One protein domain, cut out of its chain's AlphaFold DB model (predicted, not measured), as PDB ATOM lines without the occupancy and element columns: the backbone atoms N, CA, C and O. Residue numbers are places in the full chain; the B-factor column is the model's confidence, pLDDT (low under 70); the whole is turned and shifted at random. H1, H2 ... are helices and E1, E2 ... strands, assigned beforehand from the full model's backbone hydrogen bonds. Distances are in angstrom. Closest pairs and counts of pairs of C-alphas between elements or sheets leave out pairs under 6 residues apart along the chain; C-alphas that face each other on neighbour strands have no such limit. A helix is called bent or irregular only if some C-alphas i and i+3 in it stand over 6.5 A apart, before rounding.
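Overview. This is residues 116 to 259 of the 260 residues of an uncharacterized protein of Arcobacter sp (UniProt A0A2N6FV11). Two small three-stranded sheets, loosely set at an angle to each other, make one end of an elongated body, and a bundle of five mostly aligned helices makes the other. H2 and H3 join the halves: H2 packs on the sheet E2 E1 E6 and H3 on the sheet E3 E4 E5, while the hairpin H4 and H5 covers H2 and H1. The printed part has 144 residues, with named elements in the order H1 H2 H3 E1 E2 E3 E4 E5 E6 H4 H5. Both sheets are antiparallel and the class is mixed, helices and strands. The whole is compact, with a radius of gyration of the C-alphas of 15.7 A and spans of 50 by 27 by 25 A.

Along the chain. One sheet has E2, residues 184 to 190 and 16.2 A long, E1, residues 174 to 179 and 16.7 A, and E6, residues 219 to 224. The other has E3, residues 192 to 197, E4, residues 202 to 206, and E5, residues 210 to 213. H1, residues 116 to 128, begins at C-alpha 116 (18.210, 35.339, 61.607) and is 18.0 A long. H2, residues 134 to 150, measures 24.3 A. H3 is residues 161 to 170 and H4 residues 230 to 241. H5, residues 246 to 257, ends at C-alpha 257 (24.089, 24.838, 61.201); it is irregular, C-alphas 248 and 251 being 7.1 A apart.

Arrangement. E1 is the inner strand between E2 and E6; N 178 and O 185 are 2.8 A apart, N 175 and O 223 2.8 A, within hydrogen-bond range. H2 is on this sheet, two layers of helix and sheet; its closest C-alphas to E6 are Lys 146 and Ser 224, 5.9 A. E3 E4 E5 is a meander, each strand the antiparallel neighbour of the one before, with N 193 and O 205 at 2.8 A and N 204 and O 211 at 2.8 A. H3 is over E3 at a height over the sheet of 8.5 A, along the strands. H2 touches H3 at a shallow tilt of 13 degrees, opposite ways, closest at the C-alphas of Lys 141 and Leu 170, 6.0 A. H4 and H5, a helical hairpin, touch at 9 degrees, closest at the C-alphas of Ile 238 and Ile 253, 5.9 A. Every O i to N i+4 pair is within range in H1, H2, H3 and H4, and 6 of 8 in H5.

Size, cuts and confidence. The C-alphas farthest apart, of Thr 182 and Lys 246, are 51.2 A apart. The printed part has no cut and no long link. Its mean pLDDT is 80.5, and residues 116 to 122, 151 to 166, 195 to 200 and 216 are under 70.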
ATOM      1  N   ASP A 116      18.128  35.861  62.974       46.16
ATOM      2  CA  ASP A 116      18.210  35.339  61.607       46.16
ATOM      3  C   ASP A 116      18.467  36.381  60.500       46.16
ATOM      4  O   ASP A 116      19.308  36.142  59.643       46.16
ATOM      5  N   TYR A 117      17.763  37.520  60.444       51.19
ATOM      6  CA  TYR A 117      17.951  38.497  59.357       51.19
ATOM      7  C   TYR A 117      19.236  39.309  59.511       51.19
ATOM      8  O   TYR A 117      19.867  39.623  58.504       51.19
ATOM      9  N   ALA A 118      19.623  39.643  60.744       53.97
ATOM     10  CA  ALA A 118      20.900  40.300  61.001       53.97
ATOM     11  C   ALA A 118      22.051  39.344  60.668       53.97
ATOM     12  O   ALA A 118      22.992  39.739  59.977       53.97
ATOM     13  N   ASP A 119      21.906  38.076  61.061       60.91
ATOM     14  CA  ASP A 119      22.895  37.056  60.747       60.91
ATOM     15  C   ASP A 119      22.987  36.784  59.238       60.91
ATOM     16  O   ASP A 119      24.077  36.628  58.689       60.91
ATOM     17  N   ILE A 120      21.856  36.800  58.526       66.69
ATOM     18  CA  ILE A 120      21.832  36.679  57.065       66.69
ATOM     19  C   ILE A 120      22.572  37.831  56.393       66.69
ATOM     20  O   ILE A 120      23.369  37.562  55.497       66.69
ATOM     21  N   ILE A 121      22.324  39.082  56.794       60.69
ATOM     22  CA  ILE A 121      22.991  40.254  56.206       60.69
ATOM     23  C   ILE A 121      24.507  40.132  56.391       60.69
ATOM     24  O   ILE A 121      25.265  40.250  55.428       60.69
ATOM     25  N   GLU A 122      24.953  39.806  57.607       65.81
ATOM     26  CA  GLU A 122      26.375  39.635  57.901       65.81
ATOM     27  C   GLU A 122      26.990  38.493  57.075       65.81
ATOM     28  O   GLU A 122      28.060  38.646  56.479       65.81
ATOM     29  N   VAL A 123      26.300  37.356  56.949       76.62
ATOM     30  CA  VAL A 123      26.764  36.235  56.121       76.62
ATOM     31  C   VAL A 123      26.810  36.598  54.629       76.62
ATOM     32  O   VAL A 123      27.772  36.230  53.946       76.62
ATOM     33  N   VAL A 124      25.823  37.334  54.110       76.06
ATOM     34  CA  VAL A 124      25.784  37.820  52.718       76.06
ATOM     35  C   VAL A 124      26.974  38.739  52.439       76.06
ATOM     36  O   VAL A 124      27.677  38.544  51.437       76.06
ATOM     37  N   ASP A 125      27.260  39.676  53.340       71.31
ATOM     38  CA  ASP A 125      28.399  40.590  53.249       71.31
ATOM     39  C   ASP A 125      29.736  39.849  53.276       71.31
ATOM     40  O   ASP A 125      30.599  40.066  52.414       71.31
ATOM     41  N   ILE A 126      29.905  38.914  54.217       76.56
ATOM     42  CA  ILE A 126      31.130  38.117  54.330       76.56
ATOM     43  C   ILE A 126      31.344  37.315  53.044       76.56
ATOM     44  O   ILE A 126      32.429  37.385  52.459       76.56
ATOM     45  N   VAL A 127      30.324  36.619  52.532       83.19
ATOM     46  CA  VAL A 127      30.409  35.876  51.259       83.19
ATOM     47  C   VAL A 127      30.735  36.804  50.085       83.19
ATOM     48  O   VAL A 127      31.462  36.429  49.154       83.19
ATOM     49  N   ASN A 128      30.263  38.049  50.125       77.25
ATOM     50  CA  ASN A 128      30.547  39.034  49.095       77.25
ATOM     51  C   ASN A 128      31.938  39.682  49.189       77.25
ATOM     52  O   ASN A 128      32.459  40.057  48.135       77.25
ATOM     53  N   SER A 129      32.582  39.685  50.362       78.69
ATOM     54  CA  SER A 129      33.884  40.322  50.647       78.69
ATOM     55  C   SER A 129      35.092  39.797  49.844       78.69
ATOM     56  O   SER A 129      36.162  40.404  49.861       78.69
ATOM     57  N   GLY A 130      34.933  38.696  49.102       78.12
ATOM     58  CA  GLY A 130      35.896  38.259  48.080       78.12
ATOM     59  C   GLY A 130      36.994  37.305  48.557       78.12
ATOM     60  O   GLY A 130      37.948  37.079  47.819       78.12
ATOM     61  N   PHE A 131      36.877  36.724  49.756       86.88
ATOM     62  CA  PHE A 131      37.829  35.713  50.244       86.88
ATOM     63  C   PHE A 131      37.613  34.307  49.645       86.88
ATOM     64  O   PHE A 131      38.516  33.477  49.715       86.88
ATOM     65  N   LEU A 132      36.432  34.048  49.073       88.62
ATOM     66  CA  LEU A 132      36.057  32.786  48.431       88.62
ATOM     67  C   LEU A 132      36.434  32.785  46.945       88.62
ATOM     68  O   LEU A 132      36.261  33.792  46.252       88.62
ATOM     69  N   LEU A 133      36.871  31.633  46.432       89.62
ATOM     70  CA  LEU A 133      37.016  31.415  44.992       89.62
ATOM     71  C   LEU A 133      35.644  31.473  44.303       89.62
ATOM     72  O   LEU A 133      34.623  31.114  44.882       89.62
ATOM     73  N   HIS A 134      35.612  31.907  43.039       86.38
ATOM     74  CA  HIS A 134      34.362  32.101  42.297       86.38
ATOM     75  C   HIS A 134      33.412  30.879  42.275       86.38
ATOM     76  O   HIS A 134      32.216  31.094  42.476       86.38
ATOM     77  N   PRO A 135      33.852  29.628  42.020       88.81
ATOM     78  CA  PRO A 135      32.928  28.488  42.031       88.81
ATOM     79  C   PRO A 135      32.330  28.239  43.425       88.81
ATOM     80  O   PRO A 135      31.120  28.075  43.549       88.81
ATOM     81  N   ASP A 136      33.154  28.318  44.467       92.44
ATOM     82  CA  ASP A 136      32.749  28.112  45.861       92.44
ATOM     83  C   ASP A 136      31.788  29.207  46.341       92.44
ATOM     84  O   ASP A 136      30.788  28.936  47.006       92.44
ATOM     85  N   LYS A 137      32.051  30.458  45.947       91.25
ATOM     86  CA  LYS A 137      31.190  31.607  46.240       91.25
ATOM     87  C   LYS A 137      29.795  31.432  45.647       91.25
ATOM     88  O   LYS A 137      28.816  31.734  46.322       91.25
ATOM     89  N   GLU A 138      29.688  30.980  44.399       89.06
ATOM     90  CA  GLU A 138      28.377  30.774  43.772       89.06
ATOM     91  C   GLU A 138      27.618  29.606  44.421       89.06
ATOM     92  O   GLU A 138      26.414  29.729  44.629       89.06
ATOM     93  N   GLU A 139      28.302  28.537  44.838       90.75
ATOM     94  CA  GLU A 139      27.677  27.435  45.586       90.75
ATOM     95  C   GLU A 139      27.083  27.906  46.926       90.75
ATOM     96  O   GLU A 139      25.923  27.636  47.250       90.75
ATOM     97  N   ILE A 140      27.855  28.685  47.688       92.75
ATOM     98  CA  ILE A 140      27.402  29.226  48.974       92.75
ATOM     99  C   ILE A 140      26.237  30.205  48.761       92.75
ATOM    100  O   ILE A 140      25.259  30.177  49.505       92.75
ATOM    101  N   LYS A 141      26.269  31.026  47.704       91.62
ATOM    102  CA  LYS A 141      25.152  31.920  47.358       91.62
ATOM    103  C   LYS A 141      23.870  31.174  47.013       91.62
ATOM    104  O   LYS A 141      22.794  31.652  47.378       91.62
ATOM    105  N   VAL A 142      23.953  30.038  46.316       90.62
ATOM    106  CA  VAL A 142      22.780  29.189  46.041       90.62
ATOM    107  C   VAL A 142      22.180  28.704  47.358       90.62
ATOM    108  O   VAL A 142      20.980  28.876  47.575       90.62
ATOM    109  N   THR A 143      23.024  28.216  48.269       93.00
ATOM    110  CA  THR A 143      22.614  27.768  49.608       93.00
ATOM    111  C   THR A 143      21.931  28.884  50.399       93.00
ATOM    112  O   THR A 143      20.806  28.713  50.867       93.00
ATOM    113  N   LEU A 144      22.545  30.069  50.481       90.69
ATOM    114  CA  LEU A 144      21.979  31.224  51.192       90.69
ATOM    115  C   LEU A 144      20.674  31.717  50.573       90.69
ATOM    116  O   LEU A 144      19.736  32.049  51.291       90.69
ATOM    117  N   SER A 145      20.576  31.717  49.244       89.69
ATOM    118  CA  SER A 145      19.335  32.094  48.555       89.69
ATOM    119  C   SER A 145      18.204  31.134  48.889       89.69
ATOM    120  O   SER A 145      17.063  31.549  49.063       89.69
ATOM    121  N   LYS A 146      18.514  29.845  49.014       89.44
ATOM    122  CA  LYS A 146      17.548  28.819  49.390       89.44
ATOM    123  C   LYS A 146      17.090  28.963  50.837       89.44
ATOM    124  O   LYS A 146      15.895  28.836  51.086       89.44
ATOM    125  N   ILE A 147      18.002  29.298  51.752       87.00
ATOM    126  CA  ILE A 147      17.670  29.661  53.139       87.00
ATOM    127  C   ILE A 147      16.733  30.875  53.146       87.00
ATOM    128  O   ILE A 147      15.622  30.776  53.661       87.00
ATOM    129  N   LEU A 148      17.114  31.966  52.478       80.19
ATOM    130  CA  LEU A 148      16.313  33.189  52.336       80.19
ATOM    131  C   LEU A 148      14.900  32.931  51.795       80.19
ATOM    132  O   LEU A 148      13.931  33.502  52.290       80.19
ATOM    133  N   ILE A 149      14.777  32.059  50.794       81.44
ATOM    134  CA  ILE A 149      13.486  31.648  50.231       81.44
ATOM    135  C   ILE A 149      12.697  30.797  51.240       81.44
ATOM    136  O   ILE A 149      11.494  31.001  51.399       81.44
ATOM    137  N   SER A 150      13.359  29.867  51.937       78.12
ATOM    138  CA  SER A 150      12.726  28.949  52.896       78.12
ATOM    139  C   SER A 150      12.141  29.657  54.117       78.12
ATOM    140  O   SER A 150      11.088  29.257  54.612       78.12
ATOM    141  N   LEU A 151      12.751  30.770  54.533       69.00
ATOM    142  CA  LEU A 151      12.259  31.619  55.620       69.00
ATOM    143  C   LEU A 151      10.872  32.215  55.343       69.00
ATOM    144  O   LEU A 151      10.215  32.704  56.259       69.00
ATOM    145  N   ASN A 152      10.416  32.155  54.091       64.19
ATOM    146  CA  ASN A 152       9.149  32.716  53.656       64.19
ATOM    147  C   ASN A 152       7.987  31.702  53.620       64.19
ATOM    148  O   ASN A 152       6.839  32.094  53.422       64.19
ATOM    149  N   VAL A 153       8.261  30.400  53.785       52.44
ATOM    150  CA  VAL A 153       7.321  29.316  53.424       52.44
ATOM    151  C   VAL A 153       6.208  29.092  54.463       52.44
ATOM    152  O   VAL A 153       5.163  28.541  54.125       52.44
ATOM    153  N   GLU A 154       6.352  29.575  55.702       43.72
ATOM    154  CA  GLU A 154       5.304  29.413  56.729       43.72
ATOM    155  C   GLU A 154       4.126  30.395  56.594       43.72
ATOM    156  O   GLU A 154       3.085  30.197  57.222       43.72
ATOM    157  N   SER A 155       4.233  31.426  55.744       42.44
ATOM    158  CA  SER A 155       3.136  32.363  55.480       42.44
ATOM    159  C   SER A 155       2.777  32.342  54.000       42.44
ATOM    160  O   SER A 155       3.586  32.631  53.124       42.44
ATOM    161  N   SER A 156       1.546  31.958  53.696       41.19
ATOM    162  CA  SER A 156       1.089  31.617  52.353       41.19
ATOM    163  C   SER A 156       0.962  32.788  51.364       41.19
ATOM    164  O   SER A 156       0.086  32.700  50.506       41.19
ATOM    165  N   ALA A 157       1.735  33.884  51.441       45.78
ATOM    166  CA  ALA A 157       1.534  34.949  50.449       45.78
ATOM    167  C   ALA A 157       2.637  35.987  50.172       45.78
ATOM    168  O   ALA A 157       2.529  36.623  49.126       45.78
ATOM    169  N   HIS A 158       3.651  36.245  51.011       58.19
ATOM    170  CA  HIS A 158       4.383  37.520  50.854       58.19
ATOM    171  C   HIS A 158       5.883  37.417  51.109       58.19
ATOM    172  O   HIS A 158       6.286  37.081  52.212       58.19
ATOM    173  N   TYR A 159       6.713  37.746  50.112       59.97
ATOM    174  CA  TYR A 159       8.151  37.961  50.319       59.97
ATOM    175  C   TYR A 159       8.386  39.308  50.999       59.97
ATOM    176  O   TYR A 159       7.851  40.333  50.569       59.97
ATOM    177  N   SER A 160       9.216  39.321  52.043       63.50
ATOM    178  CA  SER A 160       9.659  40.581  52.637       63.50
ATOM    179  C   SER A 160      10.564  41.340  51.657       63.50
ATOM    180  O   SER A 160      11.348  40.739  50.919       63.50
ATOM    181  N   LEU A 161      10.490  42.676  51.664       61.78
ATOM    182  CA  LEU A 161      11.400  43.508  50.871       61.78
ATOM    183  C   LEU A 161      12.866  43.223  51.233       61.78
ATOM    184  O   LEU A 161      13.720  43.211  50.350       61.78
ATOM    185  N   LEU A 162      13.138  42.915  52.504       60.38
ATOM    186  CA  LEU A 162      14.467  42.550  52.980       60.38
ATOM    187  C   LEU A 162      14.976  41.268  52.310       60.38
ATOM    188  O   LEU A 162      16.090  41.254  51.798       60.38
ATOM    189  N   THR A 163      14.145  40.227  52.207       69.12
ATOM    190  CA  THR A 163      14.483  38.996  51.472       69.12
ATOM    191  C   THR A 163      14.858  39.307  50.021       69.12
ATOM    192  O   THR A 163      15.843  38.775  49.513       69.12
ATOM    193  N   ILE A 164      14.117  40.196  49.354       67.75
ATOM    194  CA  ILE A 164      14.400  40.593  47.966       67.75
ATOM    195  C   ILE A 164      15.723  41.364  47.859       67.75
ATOM    196  O   ILE A 164      16.502  41.100  46.943       67.75
ATOM    197  N   ILE A 165      16.001  42.281  48.790       65.44
ATOM    198  CA  ILE A 165      17.265  43.032  48.839       65.44
ATOM    199  C   ILE A 165      18.448  42.077  49.040       65.44
ATOM    200  O   ILE A 165      19.412  42.132  48.281       65.44
ATOM    201  N   GLN A 166      18.348  41.138  49.980       69.06
ATOM    202  CA  GLN A 166      19.415  40.168  50.243       69.06
ATOM    203  C   GLN A 166      19.648  39.226  49.048       69.06
ATOM    204  O   GLN A 166      20.784  38.937  48.667       69.06
ATOM    205  N   LEU A 167      18.579  38.808  48.361       77.81
ATOM    206  CA  LEU A 167      18.687  38.054  47.106       77.81
ATOM    207  C   LEU A 167      19.377  38.861  45.986       77.81
ATOM    208  O   LEU A 167      20.130  38.294  45.185       77.81
ATOM    209  N   LEU A 168      19.149  40.176  45.932       74.75
ATOM    210  CA  LEU A 168      19.792  41.102  44.996       74.75
ATOM    211  C   LEU A 168      21.281  41.285  45.296       74.75
ATOM    212  O   LEU A 168      22.090  41.307  44.367       74.75
ATOM    213  N   GLU A 169      21.666  41.340  46.568       74.62
ATOM    214  CA  GLU A 169      23.068  41.410  46.992       74.62
ATOM    215  C   GLU A 169      23.830  40.117  46.688       74.62
ATOM    216  O   GLU A 169      24.976  40.153  46.224       74.62
ATOM    217  N   LEU A 170      23.188  38.959  46.862       83.56
ATOM    218  CA  LEU A 170      23.779  37.670  46.499       83.56
ATOM    219  C   LEU A 170      23.972  37.528  44.984       83.56
ATOM    220  O   LEU A 170      24.922  36.875  44.539       83.56
ATOM    221  N   LYS A 171      23.096  38.134  44.168       83.38
ATOM    222  CA  LYS A 171      23.058  37.944  42.703       83.38
ATOM    223  C   LYS A 171      23.014  36.459  42.321       83.38
ATOM    224  O   LYS A 171      23.674  36.023  41.370       83.38
ATOM    225  N   SER A 172      22.281  35.671  43.103       84.81
ATOM    226  CA  SER A 172      22.092  34.243  42.860       84.81
ATOM    227  C   SER A 172      21.026  34.008  41.793       84.81
ATOM    228  O   SER A 172      20.149  34.846  41.584       84.81
ATOM    229  N   ALA A 173      21.118  32.883  41.089       87.00
ATOM    230  CA  ALA A 173      20.140  32.519  40.074       87.00
ATOM    231  C   ALA A 173      18.878  31.926  40.714       87.00
ATOM    232  O   ALA A 173      18.954  31.035  41.557       87.00
ATOM    233  N   MET A 174      17.711  32.387  40.268       89.56
ATOM    234  CA  MET A 174      16.417  31.955  40.797       89.56
ATOM    235  C   MET A 174      15.355  31.837  39.703       89.56
ATOM    236  O   MET A 174      15.562  32.214  38.542       89.56
ATOM    237  N   LYS A 175      14.211  31.273  40.078       90.44
ATOM    238  CA  LYS A 175      12.965  31.313  39.316       90.44
ATOM    239  C   LYS A 175      12.032  32.296  40.006       90.44
ATOM    240  O   LYS A 175      11.934  32.267  41.227       90.44
ATOM    241  N   ILE A 176      11.352  33.139  39.239       89.06
ATOM    242  CA  ILE A 176      10.352  34.066  39.769       89.06
ATOM    243  C   ILE A 176       9.043  33.937  39.010       89.06
ATOM    244  O   ILE A 176       9.032  33.708  37.796       89.06
ATOM    245  N   LYS A 177       7.946  34.151  39.729       89.38
ATOM    246  CA  LYS A 177       6.610  34.322  39.184       89.38
ATOM    247  C   LYS A 177       5.971  35.575  39.769       89.38
ATOM    248  O   LYS A 177       5.875  35.710  40.986       89.38
ATOM    249  N   ILE A 178       5.504  36.460  38.897       87.19
ATOM    250  CA  ILE A 178       4.874  37.735  39.238       87.19
ATOM    251  C   ILE A 178       3.529  37.821  38.521       87.19
ATOM    252  O   ILE A 178       3.428  37.459  37.349       87.19
ATOM    253  N   LYS A 179       2.493  38.311  39.194       85.06
ATOM    254  CA  LYS A 179       1.175  38.544  38.610       85.06
ATOM    255  C   LYS A 179       0.670  39.927  38.983       85.06
ATOM    256  O   LYS A 179       0.375  40.187  40.139       85.06
ATOM    257  N   THR A 180       0.515  40.778  37.979       78.62
ATOM    258  CA  THR A 180      -0.140  42.082  38.115       78.62
ATOM    259  C   THR A 180      -1.611  41.972  37.720       78.62
ATOM    260  O   THR A 180      -2.100  40.915  37.305       78.62
ATOM    261  N   LYS A 181      -2.339  43.092  37.788       75.62
ATOM    262  CA  LYS A 181      -3.730  43.187  37.314       75.62
ATOM    263  C   LYS A 181      -3.889  42.824  35.834       75.62
ATOM    264  O   LYS A 181      -4.962  42.379  35.436       75.62
ATOM    265  N   THR A 182      -2.857  43.047  35.020       77.00
ATOM    266  CA  THR A 182      -2.940  42.972  33.553       77.00
ATOM    267  C   THR A 182      -2.097  41.863  32.937       77.00
ATOM    268  O   THR A 182      -2.314  41.529  31.774       77.00
ATOM    269  N   SER A 183      -1.138  41.292  33.666       81.19
ATOM    270  CA  SER A 183      -0.221  40.290  33.122       81.19
ATOM    271  C   SER A 183       0.308  39.328  34.183       81.19
ATOM    272  O   SER A 183       0.382  39.640  35.370       81.19
ATOM    273  N   GLU A 184       0.703  38.142  33.729       85.81
ATOM    274  CA  GLU A 184       1.454  37.169  34.514       85.81
ATOM    275  C   GLU A 184       2.812  36.960  33.844       85.81
ATOM    276  O   GLU A 184       2.904  36.811  32.625       85.81
ATOM    277  N   PHE A 185       3.866  36.982  34.648       86.81
ATOM    278  CA  PHE A 185       5.249  36.854  34.231       86.81
ATOM    279  C   PHE A 185       5.906  35.719  35.008       86.81
ATOM    280  O   PHE A 185       5.811  35.654  36.231       86.81
ATOM    281  N   ALA A 186       6.590  34.825  34.301       89.38
ATOM    282  CA  ALA A 186       7.400  33.781  34.904       89.38
ATOM    283  C   ALA A 186       8.736  33.698  34.171       89.38
ATOM    284  O   ALA A 186       8.774  33.630  32.941       89.38
ATOM    285  N   ALA A 187       9.829  33.676  34.926       89.31
ATOM    286  CA  ALA A 187      11.165  33.546  34.371       89.31
ATOM    287  C   ALA A 187      12.034  32.646  35.244       89.31
ATOM    288  O   ALA A 187      11.870  32.562  36.458       89.31
ATOM    289  N   SER A 188      12.946  31.930  34.595       90.50
ATOM    290  CA  SER A 188      13.838  30.958  35.224       90.50
ATOM    291  C   SER A 188      15.288  31.313  34.955       90.50
ATOM    292  O   SER A 188      15.618  31.803  33.873       90.50
ATOM    293  N   ASN A 189      16.154  30.992  35.919       89.31
ATOM    294  CA  ASN A 189      17.586  31.269  35.842       89.31
ATOM    295  C   ASN A 189      17.853  32.754  35.548       89.31
ATOM    296  O   ASN A 189      18.551  33.102  34.591       89.31
ATOM    297  N   ILE A 190      17.209  33.609  36.338       89.50
ATOM    298  CA  ILE A 190      17.404  35.058  36.333       89.50
ATOM    299  C   ILE A 190      18.062  35.492  37.638       89.50
ATOM    300  O   ILE A 190      17.973  34.789  38.647       89.50
ATOM    301  N   LYS A 191      18.692  36.662  37.620       89.56
ATOM    302  CA  LYS A 191      19.333  37.273  38.789       89.56
ATOM    303  C   LYS A 191      18.757  38.666  39.013       89.56
ATOM    304  O   LYS A 191      18.695  39.449  38.064       89.56
ATOM    305  N   PHE A 192      18.372  38.991  40.248       81.75
ATOM    306  CA  PHE A 192      18.031  40.370  40.606       81.75
ATOM    307  C   PHE A 192      19.248  41.278  40.390       81.75
ATOM    308  O   PHE A 192      20.370  40.930  40.754       81.75
ATOM    309  N   CYS A 193      19.020  42.431  39.765       79.38
ATOM    310  CA  CYS A 193      20.057  43.412  39.458       79.38
ATOM    311  C   CYS A 193      19.928  44.653  40.337       79.38
ATOM    312  O   CYS A 193      20.860  44.983  41.062       79.38
ATOM    313  N   HIS A 194      18.795  45.352  40.244       75.25
ATOM    314  CA  HIS A 194      18.484  46.510  41.078       75.25
ATOM    315  C   HIS A 194      16.967  46.726  41.166       75.25
ATOM    316  O   HIS A 194      16.193  46.109  40.427       75.25
ATOM    317  N   LEU A 195      16.558  47.612  42.070       69.69
ATOM    318  CA  LEU A 195      15.179  48.055  42.238       69.69
ATOM    319  C   LEU A 195      15.098  49.543  41.903       69.69
ATOM    320  O   LEU A 195      15.965  50.315  42.314       69.69
ATOM    321  N   GLN A 196      14.051  49.946  41.191       68.81
ATOM    322  CA  GLN A 196      13.704  51.353  41.016       68.81
ATOM    323  C   GLN A 196      12.333  51.609  41.626       68.81
ATOM    324  O   GLN A 196      11.354  50.961  41.264       68.81
ATOM    325  N   PHE A 197      12.257  52.586  42.521       62.97
ATOM    326  CA  PHE A 197      10.995  53.054  43.078       62.97
ATOM    327  C   PHE A 197      10.473  54.237  42.264       62.97
ATOM    328  O   PHE A 197      11.192  55.215  42.057       62.97
ATOM    329  N   ASN A 198       9.218  54.147  41.838       61.16
ATOM    330  CA  ASN A 198       8.463  55.239  41.233       61.16
ATOM    331  C   ASN A 198       7.436  55.777  42.246       61.16
ATOM    332  O   ASN A 198       7.295  55.259  43.353       61.16
ATOM    333  N   GLU A 199       6.687  56.815  41.865       61.41
ATOM    334  CA  GLU A 199       5.667  57.418  42.737       61.41
ATOM    335  C   GLU A 199       4.579  56.415  43.167       61.41
ATOM    336  O   GLU A 199       4.144  56.430  44.320       61.41
ATOM    337  N   ASN A 200       4.174  55.520  42.253       69.06
ATOM    338  CA  ASN A 200       3.039  54.604  42.438       69.06
ATOM    339  C   ASN A 200       3.368  53.124  42.188       69.06
ATOM    340  O   ASN A 200       2.467  52.293  42.237       69.06
ATOM    341  N   SER A 201       4.623  52.796  41.894       72.94
ATOM    342  CA  SER A 201       5.037  51.457  41.475       72.94
ATOM    343  C   SER A 201       6.509  51.209  41.802       72.94
ATOM    344  O   SER A 201       7.254  52.123  42.172       72.94
ATOM    345  N   MET A 202       6.947  49.965  41.647       75.88
ATOM    346  CA  MET A 202       8.351  49.572  41.699       75.88
ATOM    347  C   MET A 202       8.702  48.780  40.444       75.88
ATOM    348  O   MET A 202       7.964  47.884  40.042       75.88
ATOM    349  N   VAL A 203       9.857  49.063  39.849       77.12
ATOM    350  CA  VAL A 203      10.411  48.269  38.753       77.12
ATOM    351  C   VAL A 203      11.490  47.345  39.306       77.12
ATOM    352  O   VAL A 203      12.503  47.794  39.847       77.12
ATOM    353  N   LEU A 204      11.264  46.043  39.163       81.19
ATOM    354  CA  LEU A 204      12.244  44.998  39.426       81.19
ATOM    355  C   LEU A 204      13.097  44.803  38.175       81.19
ATOM    356  O   LEU A 204      12.570  44.436  37.122       81.19
ATOM    357  N   TYR A 205      14.408  45.007  38.281       83.06
ATOM    358  CA  TYR A 205      15.334  44.712  37.193       83.06
ATOM    359  C   TYR A 205      16.030  43.381  37.424       83.06
ATOM    360  O   TYR A 205      16.620  43.138  38.480       83.06
ATOM    361  N   PHE A 206      16.019  42.556  36.389       88.25
ATOM    362  CA  PHE A 206      16.736  41.296  36.300       88.25
ATOM    363  C   PHE A 206      17.795  41.380  35.199       88.25
ATOM    364  O   PHE A 206      17.756  42.251  34.332       88.25
ATOM    365  N   ASP A 207      18.717  40.425  35.191       88.94
ATOM    366  CA  ASP A 207      19.758  40.302  34.165       88.94
ATOM    367  C   ASP A 207      19.206  40.182  32.732       88.94
ATOM    368  O   ASP A 207      19.865  40.594  31.778       88.94
ATOM    369  N   LYS A 208      17.996  39.631  32.570       87.81
ATOM    370  CA  LYS A 208      17.377  39.354  31.257       87.81
ATOM    371  C   LYS A 208      16.110  40.153  30.956       87.81
ATOM    372  O   LYS A 208      15.602  40.071  29.840       87.81
ATOM    373  N   CYS A 209      15.550  40.859  31.932       86.50
ATOM    374  CA  CYS A 209      14.257  41.532  31.792       86.50
ATOM    375  C   CYS A 209      14.029  42.536  32.924       86.50
ATOM    376  O   CYS A 209      14.772  42.569  33.898       86.50
ATOM    377  N   SER A 210      12.969  43.329  32.817       87.75
ATOM    378  CA  SER A 210      12.482  44.179  33.900       87.75
ATOM    379  C   SER A 210      10.970  44.084  33.989       87.75
ATOM    380  O   SER A 210      10.305  43.871  32.970       87.75
ATOM    381  N   PHE A 211      10.427  44.259  35.187       87.19
ATOM    382  CA  PHE A 211       8.995  44.164  35.409       87.19
ATOM    383  C   PHE A 211       8.527  45.195  36.433       87.19
ATOM    384  O   PHE A 211       9.108  45.311  37.509       87.19
ATOM    385  N   GLU A 212       7.493  45.950  36.083       85.56
ATOM    386  CA  GLU A 212       6.879  46.947  36.955       85.56
ATOM    387  C   GLU A 212       5.723  46.316  37.735       85.56
ATOM    388  O   GLU A 212       4.894  45.610  37.156       85.56
ATOM    389  N   ILE A 213       5.692  46.548  39.047       80.25
ATOM    390  CA  ILE A 213       4.670  46.037  39.963       80.25
ATOM    391  C   ILE A 213       4.086  47.169  40.807       80.25
ATOM    392  O   ILE A 213       4.797  48.101  41.194       80.25
ATOM    393  N   ASP A 214       2.795  47.059  41.117       74.12
ATOM    394  CA  ASP A 214       2.085  48.006  41.986       74.12
ATOM    395  C   ASP A 214       2.288  47.639  43.465       74.12
ATOM    396  O   ASP A 214       2.244  48.499  44.348       74.12
ATOM    397  N   ASN A 215       2.477  46.346  43.753       70.12
ATOM    398  CA  ASN A 215       2.626  45.822  45.104       70.12
ATOM    399  C   ASN A 215       3.625  44.656  45.134       70.12
ATOM    400  O   ASN A 215       3.640  43.821  44.240       70.12
ATOM    401  N   ILE A 216       4.431  44.549  46.194       67.56
ATOM    402  CA  ILE A 216       5.341  43.409  46.403       67.56
ATOM    403  C   ILE A 216       4.585  42.074  46.502       67.56
ATOM    404  O   ILE A 216       5.127  41.029  46.157       67.56
ATOM    405  N   GLU A 217       3.311  42.124  46.906       73.12
ATOM    406  CA  GLU A 217       2.392  40.979  46.925       73.12
ATOM    407  C   GLU A 217       2.089  40.424  45.523       73.12
ATOM    408  O   GLU A 217       1.627  39.291  45.401       73.12
ATOM    409  N   ASP A 218       2.390  41.179  44.461       79.44
ATOM    410  CA  ASP A 218       2.292  40.700  43.080       79.44
ATOM    411  C   ASP A 218       3.351  39.614  42.791       79.44
ATOM    412  O   ASP A 218       3.224  38.866  41.819       79.44
ATOM    413  N   ILE A 219       4.396  39.487  43.620       79.56
ATOM    414  CA  ILE A 219       5.377  38.397  43.545       79.56
ATOM    415  C   ILE A 219       4.780  37.155  44.203       79.56
ATOM    416  O   ILE A 219       4.753  37.020  45.424       79.56
ATOM    417  N   LEU A 220       4.340  36.219  43.367       80.62
ATOM    418  CA  LEU A 220       3.670  35.003  43.812       80.62
ATOM    419  C   LEU A 220       4.658  33.948  44.315       80.62
ATOM    420  O   LEU A 220       4.391  33.282  45.308       80.62
ATOM    421  N   HIS A 221       5.777  33.770  43.604       84.56
ATOM    422  CA  HIS A 221       6.765  32.736  43.914       84.56
ATOM    423  C   HIS A 221       8.181  33.178  43.542       84.56
ATOM    424  O   HIS A 221       8.403  33.739  42.467       84.56
ATOM    425  N   ILE A 222       9.134  32.858  44.413       85.56
ATOM    426  CA  ILE A 222      10.579  32.871  44.181       85.56
ATOM    427  C   ILE A 222      11.104  31.502  44.612       85.56
ATOM    428  O   ILE A 222      11.008  31.154  45.786       85.56
ATOM    429  N   ASP A 223      11.689  30.758  43.680       85.62
ATOM    430  CA  ASP A 223      12.242  29.428  43.931       85.62
ATOM    431  C   ASP A 223      13.719  29.362  43.541       85.62
ATOM    432  O   ASP A 223      14.167  30.020  42.595       85.62
ATOM    433  N   SER A 224      14.482  28.511  44.230       83.50
ATOM    434  CA  SER A 224      15.839  28.175  43.793       83.50
ATOM    435  C   SER A 224      15.801  27.469  42.432       83.50
ATOM    436  O   SER A 224      14.875  26.714  42.112       83.50
ATOM    437  N   ILE A 225      16.826  27.696  41.605       84.12
ATOM    438  CA  ILE A 225      17.009  26.896  40.387       84.12
ATOM    439  C   ILE A 225      17.383  25.445  40.706       84.12
ATOM    440  O   ILE A 225      17.089  24.568  39.893       84.12
ATOM    441  N   ASP A 226      17.993  25.208  41.870       81.62
ATOM    442  CA  ASP A 226      18.458  23.899  42.312       81.62
ATOM    443  C   ASP A 226      17.356  23.124  43.047       81.62
ATOM    444  O   ASP A 226      16.720  23.628  43.976       81.62
ATOM    445  N   SER A 227      17.154  21.877  42.623       83.69
ATOM    446  CA  SER A 227      16.188  20.929  43.182       83.69
ATOM    447  C   SER A 227      16.744  20.054  44.308       83.69
ATOM    448  O   SER A 227      16.018  19.200  44.815       83.69
ATOM    449  N   SER A 228      18.022  20.193  44.672       87.12
ATOM    450  CA  SER A 228      18.614  19.540  45.850       87.12
ATOM    451  C   SER A 228      17.812  19.840  47.134       87.12
ATOM    452  O   SER A 228      16.924  20.693  47.149       87.12
ATOM    453  N   SER A 229      18.079  19.159  48.250       90.00
ATOM    454  CA  SER A 229      17.511  19.572  49.544       90.00
ATOM    455  C   SER A 229      18.379  20.656  50.184       90.00
ATOM    456  O   SER A 229      19.590  20.672  49.978       90.00
ATOM    457  N   ILE A 230      17.773  21.536  50.988       89.81
ATOM    458  CA  ILE A 230      18.512  22.587  51.709       89.81
ATOM    459  C   ILE A 230      19.611  22.001  52.611       89.81
ATOM    460  O   ILE A 230      20.732  22.488  52.600       89.81
ATOM    461  N   GLU A 231      19.335  20.873  53.271       92.75
ATOM    462  CA  GLU A 231      20.297  20.126  54.091       92.75
ATOM    463  C   GLU A 231      21.530  19.665  53.287       92.75
ATOM    464  O   GLU A 231      22.662  19.739  53.765       92.75
ATOM    465  N   LYS A 232      21.345  19.212  52.037       92.94
ATOM    466  CA  LYS A 232      22.467  18.808  51.172       92.94
ATOM    467  C   LYS A 232      23.337  20.003  50.796       92.94
ATOM    468  O   LYS A 232      24.561  19.889  50.840       92.94
ATOM    469  N   ASP A 233      22.711  21.125  50.459       93.12
ATOM    470  CA  ASP A 233      23.414  22.353  50.077       93.12
ATOM    471  C   ASP A 233      24.177  22.951  51.266       93.12
ATOM    472  O   ASP A 233      25.319  23.392  51.120       93.12
ATOM    473  N   ILE A 234      23.589  22.890  52.465       95.19
ATOM    474  CA  ILE A 234      24.242  23.301  53.710       95.19
ATOM    475  C   ILE A 234      25.470  22.435  53.986       95.19
ATOM    476  O   ILE A 234      26.558  22.974  54.191       95.19
ATOM    477  N   ASN A 235      25.334  21.109  53.943       95.88
ATOM    478  CA  ASN A 235      26.453  20.202  54.194       95.88
ATOM    479  C   ASN A 235      27.604  20.423  53.202       95.88
ATOM    480  O   ASN A 235      28.763  20.515  53.608       95.88
ATOM    481  N   LYS A 236      27.282  20.593  51.914       95.50
ATOM    482  CA  LYS A 236      28.266  20.910  50.874       95.50
ATOM    483  C   LYS A 236      28.931  22.270  51.112       95.50
ATOM    484  O   LYS A 236      30.149  22.383  51.003       95.50
ATOM    485  N   SER A 237      28.164  23.291  51.489       95.62
ATOM    486  CA  SER A 237      28.703  24.618  51.817       95.62
ATOM    487  C   SER A 237      29.629  24.584  53.031       95.62
ATOM    488  O   SER A 237      30.683  25.215  53.010       95.62
ATOM    489  N   ILE A 238      29.293  23.818  54.072       96.62
ATOM    490  CA  ILE A 238      30.153  23.630  55.249       96.62
ATOM    491  C   ILE A 238      31.455  22.917  54.860       96.62
ATOM    492  O   ILE A 238      32.529  23.336  55.294       96.62
ATOM    493  N   GLU A 239      31.392  21.877  54.023       96.75
ATOM    494  CA  GLU A 239      32.580  21.186  53.507       96.75
ATOM    495  C   GLU A 239      33.507  22.142  52.744       96.75
ATOM    496  O   GLU A 239      34.711  22.164  52.998       96.75
ATOM    497  N   ILE A 240      32.944  22.992  51.879       95.94
ATOM    498  CA  ILE A 240      33.688  24.035  51.165       95.94
ATOM    499  C   ILE A 240      34.337  25.012  52.153       95.94
ATOM    500  O   ILE A 240      35.541  25.254  52.073       95.94
ATOM    501  N   LEU A 241      33.568  25.551  53.105       95.38
ATOM    502  CA  LEU A 241      34.024  26.561  54.071       95.38
ATOM    503  C   LEU A 241      35.137  26.053  55.002       95.38
ATOM    504  O   LEU A 241      35.974  26.848  55.434       95.38
ATOM    505  N   ASN A 242      35.197  24.746  55.272       95.94
ATOM    506  CA  ASN A 242      36.278  24.129  56.047       95.94
ATOM    507  C   ASN A 242      37.650  24.194  55.347       95.94
ATOM    508  O   ASN A 242      38.673  24.039  56.012       95.94
ATOM    509  N   ASN A 243      37.692  24.457  54.036       95.06
ATOM    510  CA  ASN A 243      38.940  24.634  53.284       95.06
ATOM    511  C   ASN A 243      39.499  26.070  53.352       95.06
ATOM    512  O   ASN A 243      40.559  26.344  52.787       95.06
ATOM    513  N   TYR A 244      38.805  26.992  54.027       94.00
ATOM    514  CA  TYR A 244      39.162  28.411  54.132       94.00
ATOM    515  C   TYR A 244      39.551  28.803  55.572       94.00
ATOM    516  O   TYR A 244      39.272  28.058  56.514       94.00
ATOM    517  N   PRO A 245      40.208  29.969  55.778       90.69
ATOM    518  CA  PRO A 245      40.633  30.416  57.103       90.69
ATOM    519  C   PRO A 245      39.476  30.488  58.104       90.69
ATOM    520  O   PRO A 245      38.463  31.147  57.860       90.69
ATOM    521  N   LYS A 246      39.651  29.811  59.245       89.94
ATOM    522  CA  LYS A 246      38.606  29.623  60.259       89.94
ATOM    523  C   LYS A 246      38.063  30.945  60.810       89.94
ATOM    524  O   LYS A 246      36.865  31.066  61.030       89.94
ATOM    525  N   ASP A 247      38.925  31.943  60.977       86.12
ATOM    526  CA  ASP A 247      38.574  33.294  61.428       86.12
ATOM    527  C   ASP A 247      37.562  34.000  60.511       86.12
ATOM    528  O   ASP A 247      36.860  34.900  60.962       86.12
ATOM    529  N   LYS A 248      37.457  33.574  59.245       81.38
ATOM    530  CA  LYS A 248      36.504  34.111  58.263       81.38
ATOM    531  C   LYS A 248      35.270  33.237  58.059       81.38
ATOM    532  O   LYS A 248      34.260  33.732  57.571       81.38
ATOM    533  N   THR A 249      35.346  31.944  58.380       91.75
ATOM    534  CA  THR A 249      34.290  30.972  58.052       91.75
ATOM    535  C   THR A 249      33.524  30.437  59.250       91.75
ATOM    536  O   THR A 249      32.408  29.956  59.067       91.75
ATOM    537  N   GLU A 250      34.057  30.541  60.470       90.56
ATOM    538  CA  GLU A 250      33.424  29.999  61.678       90.56
ATOM    539  C   GLU A 250      32.023  30.571  61.908       90.56
ATOM    540  O   GLU A 250      31.096  29.818  62.203       90.56
ATOM    541  N   TYR A 251      31.848  31.875  61.688       84.94
ATOM    542  CA  TYR A 251      30.547  32.529  61.790       84.94
ATOM    543  C   TYR A 251      29.541  31.987  60.761       84.94
ATOM    544  O   TYR A 251      28.455  31.553  61.139       84.94
ATOM    545  N   ILE A 252      29.936  31.890  59.484       90.31
ATOM    546  CA  ILE A 252      29.073  31.355  58.415       90.31
ATOM    547  C   ILE A 252      28.703  29.894  58.695       90.31
ATOM    548  O   ILE A 252      27.550  29.505  58.548       90.31
ATOM    549  N   ILE A 253      29.663  29.068  59.119       94.00
ATOM    550  CA  ILE A 253      29.413  27.656  59.432       94.00
ATOM    551  C   ILE A 253      28.414  27.526  60.588       94.00
ATOM    552  O   ILE A 253      27.531  26.673  60.532       94.00
ATOM    553  N   ASN A 254      28.544  28.349  61.631       90.00
ATOM    554  CA  ASN A 254      27.612  28.339  62.758       90.00
ATOM    555  C   ASN A 254      26.213  28.791  62.336       90.00
ATOM    556  O   ASN A 254      25.242  28.138  62.702       90.00
ATOM    557  N   PHE A 255      26.123  29.832  61.507       88.12
ATOM    558  CA  PHE A 255      24.866  30.264  60.908       88.12
ATOM    559  C   PHE A 255      24.200  29.135  60.107       88.12
ATOM    560  O   PHE A 255      23.048  28.797  60.357       88.12
ATOM    561  N   LEU A 256      24.928  28.487  59.189       91.88
ATOM    562  CA  LEU A 256      24.380  27.416  58.345       91.88
ATOM    563  C   LEU A 256      23.861  26.223  59.164       91.88
ATOM    564  O   LEU A 256      22.846  25.622  58.811       91.88
ATOM    565  N   LYS A 257      24.518  25.906  60.285       90.19
ATOM    566  CA  LYS A 257      24.089  24.838  61.201       90.19
ATOM    567  C   LYS A 257      22.733  25.098  61.856       90.19
ATOM    568  O   LYS A 257      22.079  24.134  62.239       90.19
ATOM    569  N   ASN A 258      22.288  26.352  61.950       85.00
ATOM    570  CA  ASN A 258      20.963  26.684  62.485       85.00
ATOM    571  C   ASN A 258      19.821  26.288  61.531       85.00
ATOM    572  O   ASN A 258      18.672  26.215  61.958       85.00
ATOM    573  N   TYR A 259      20.136  26.015  60.259       81.69
ATOM    574  CA  TYR A 259      19.179  25.665  59.201       81.69
ATOM    575  C   TYR A 259      19.338  24.223  58.688       81.69
ATOM    576  O   TYR A 259      18.732  23.871  57.674       81.69
TER     577      TYR A 259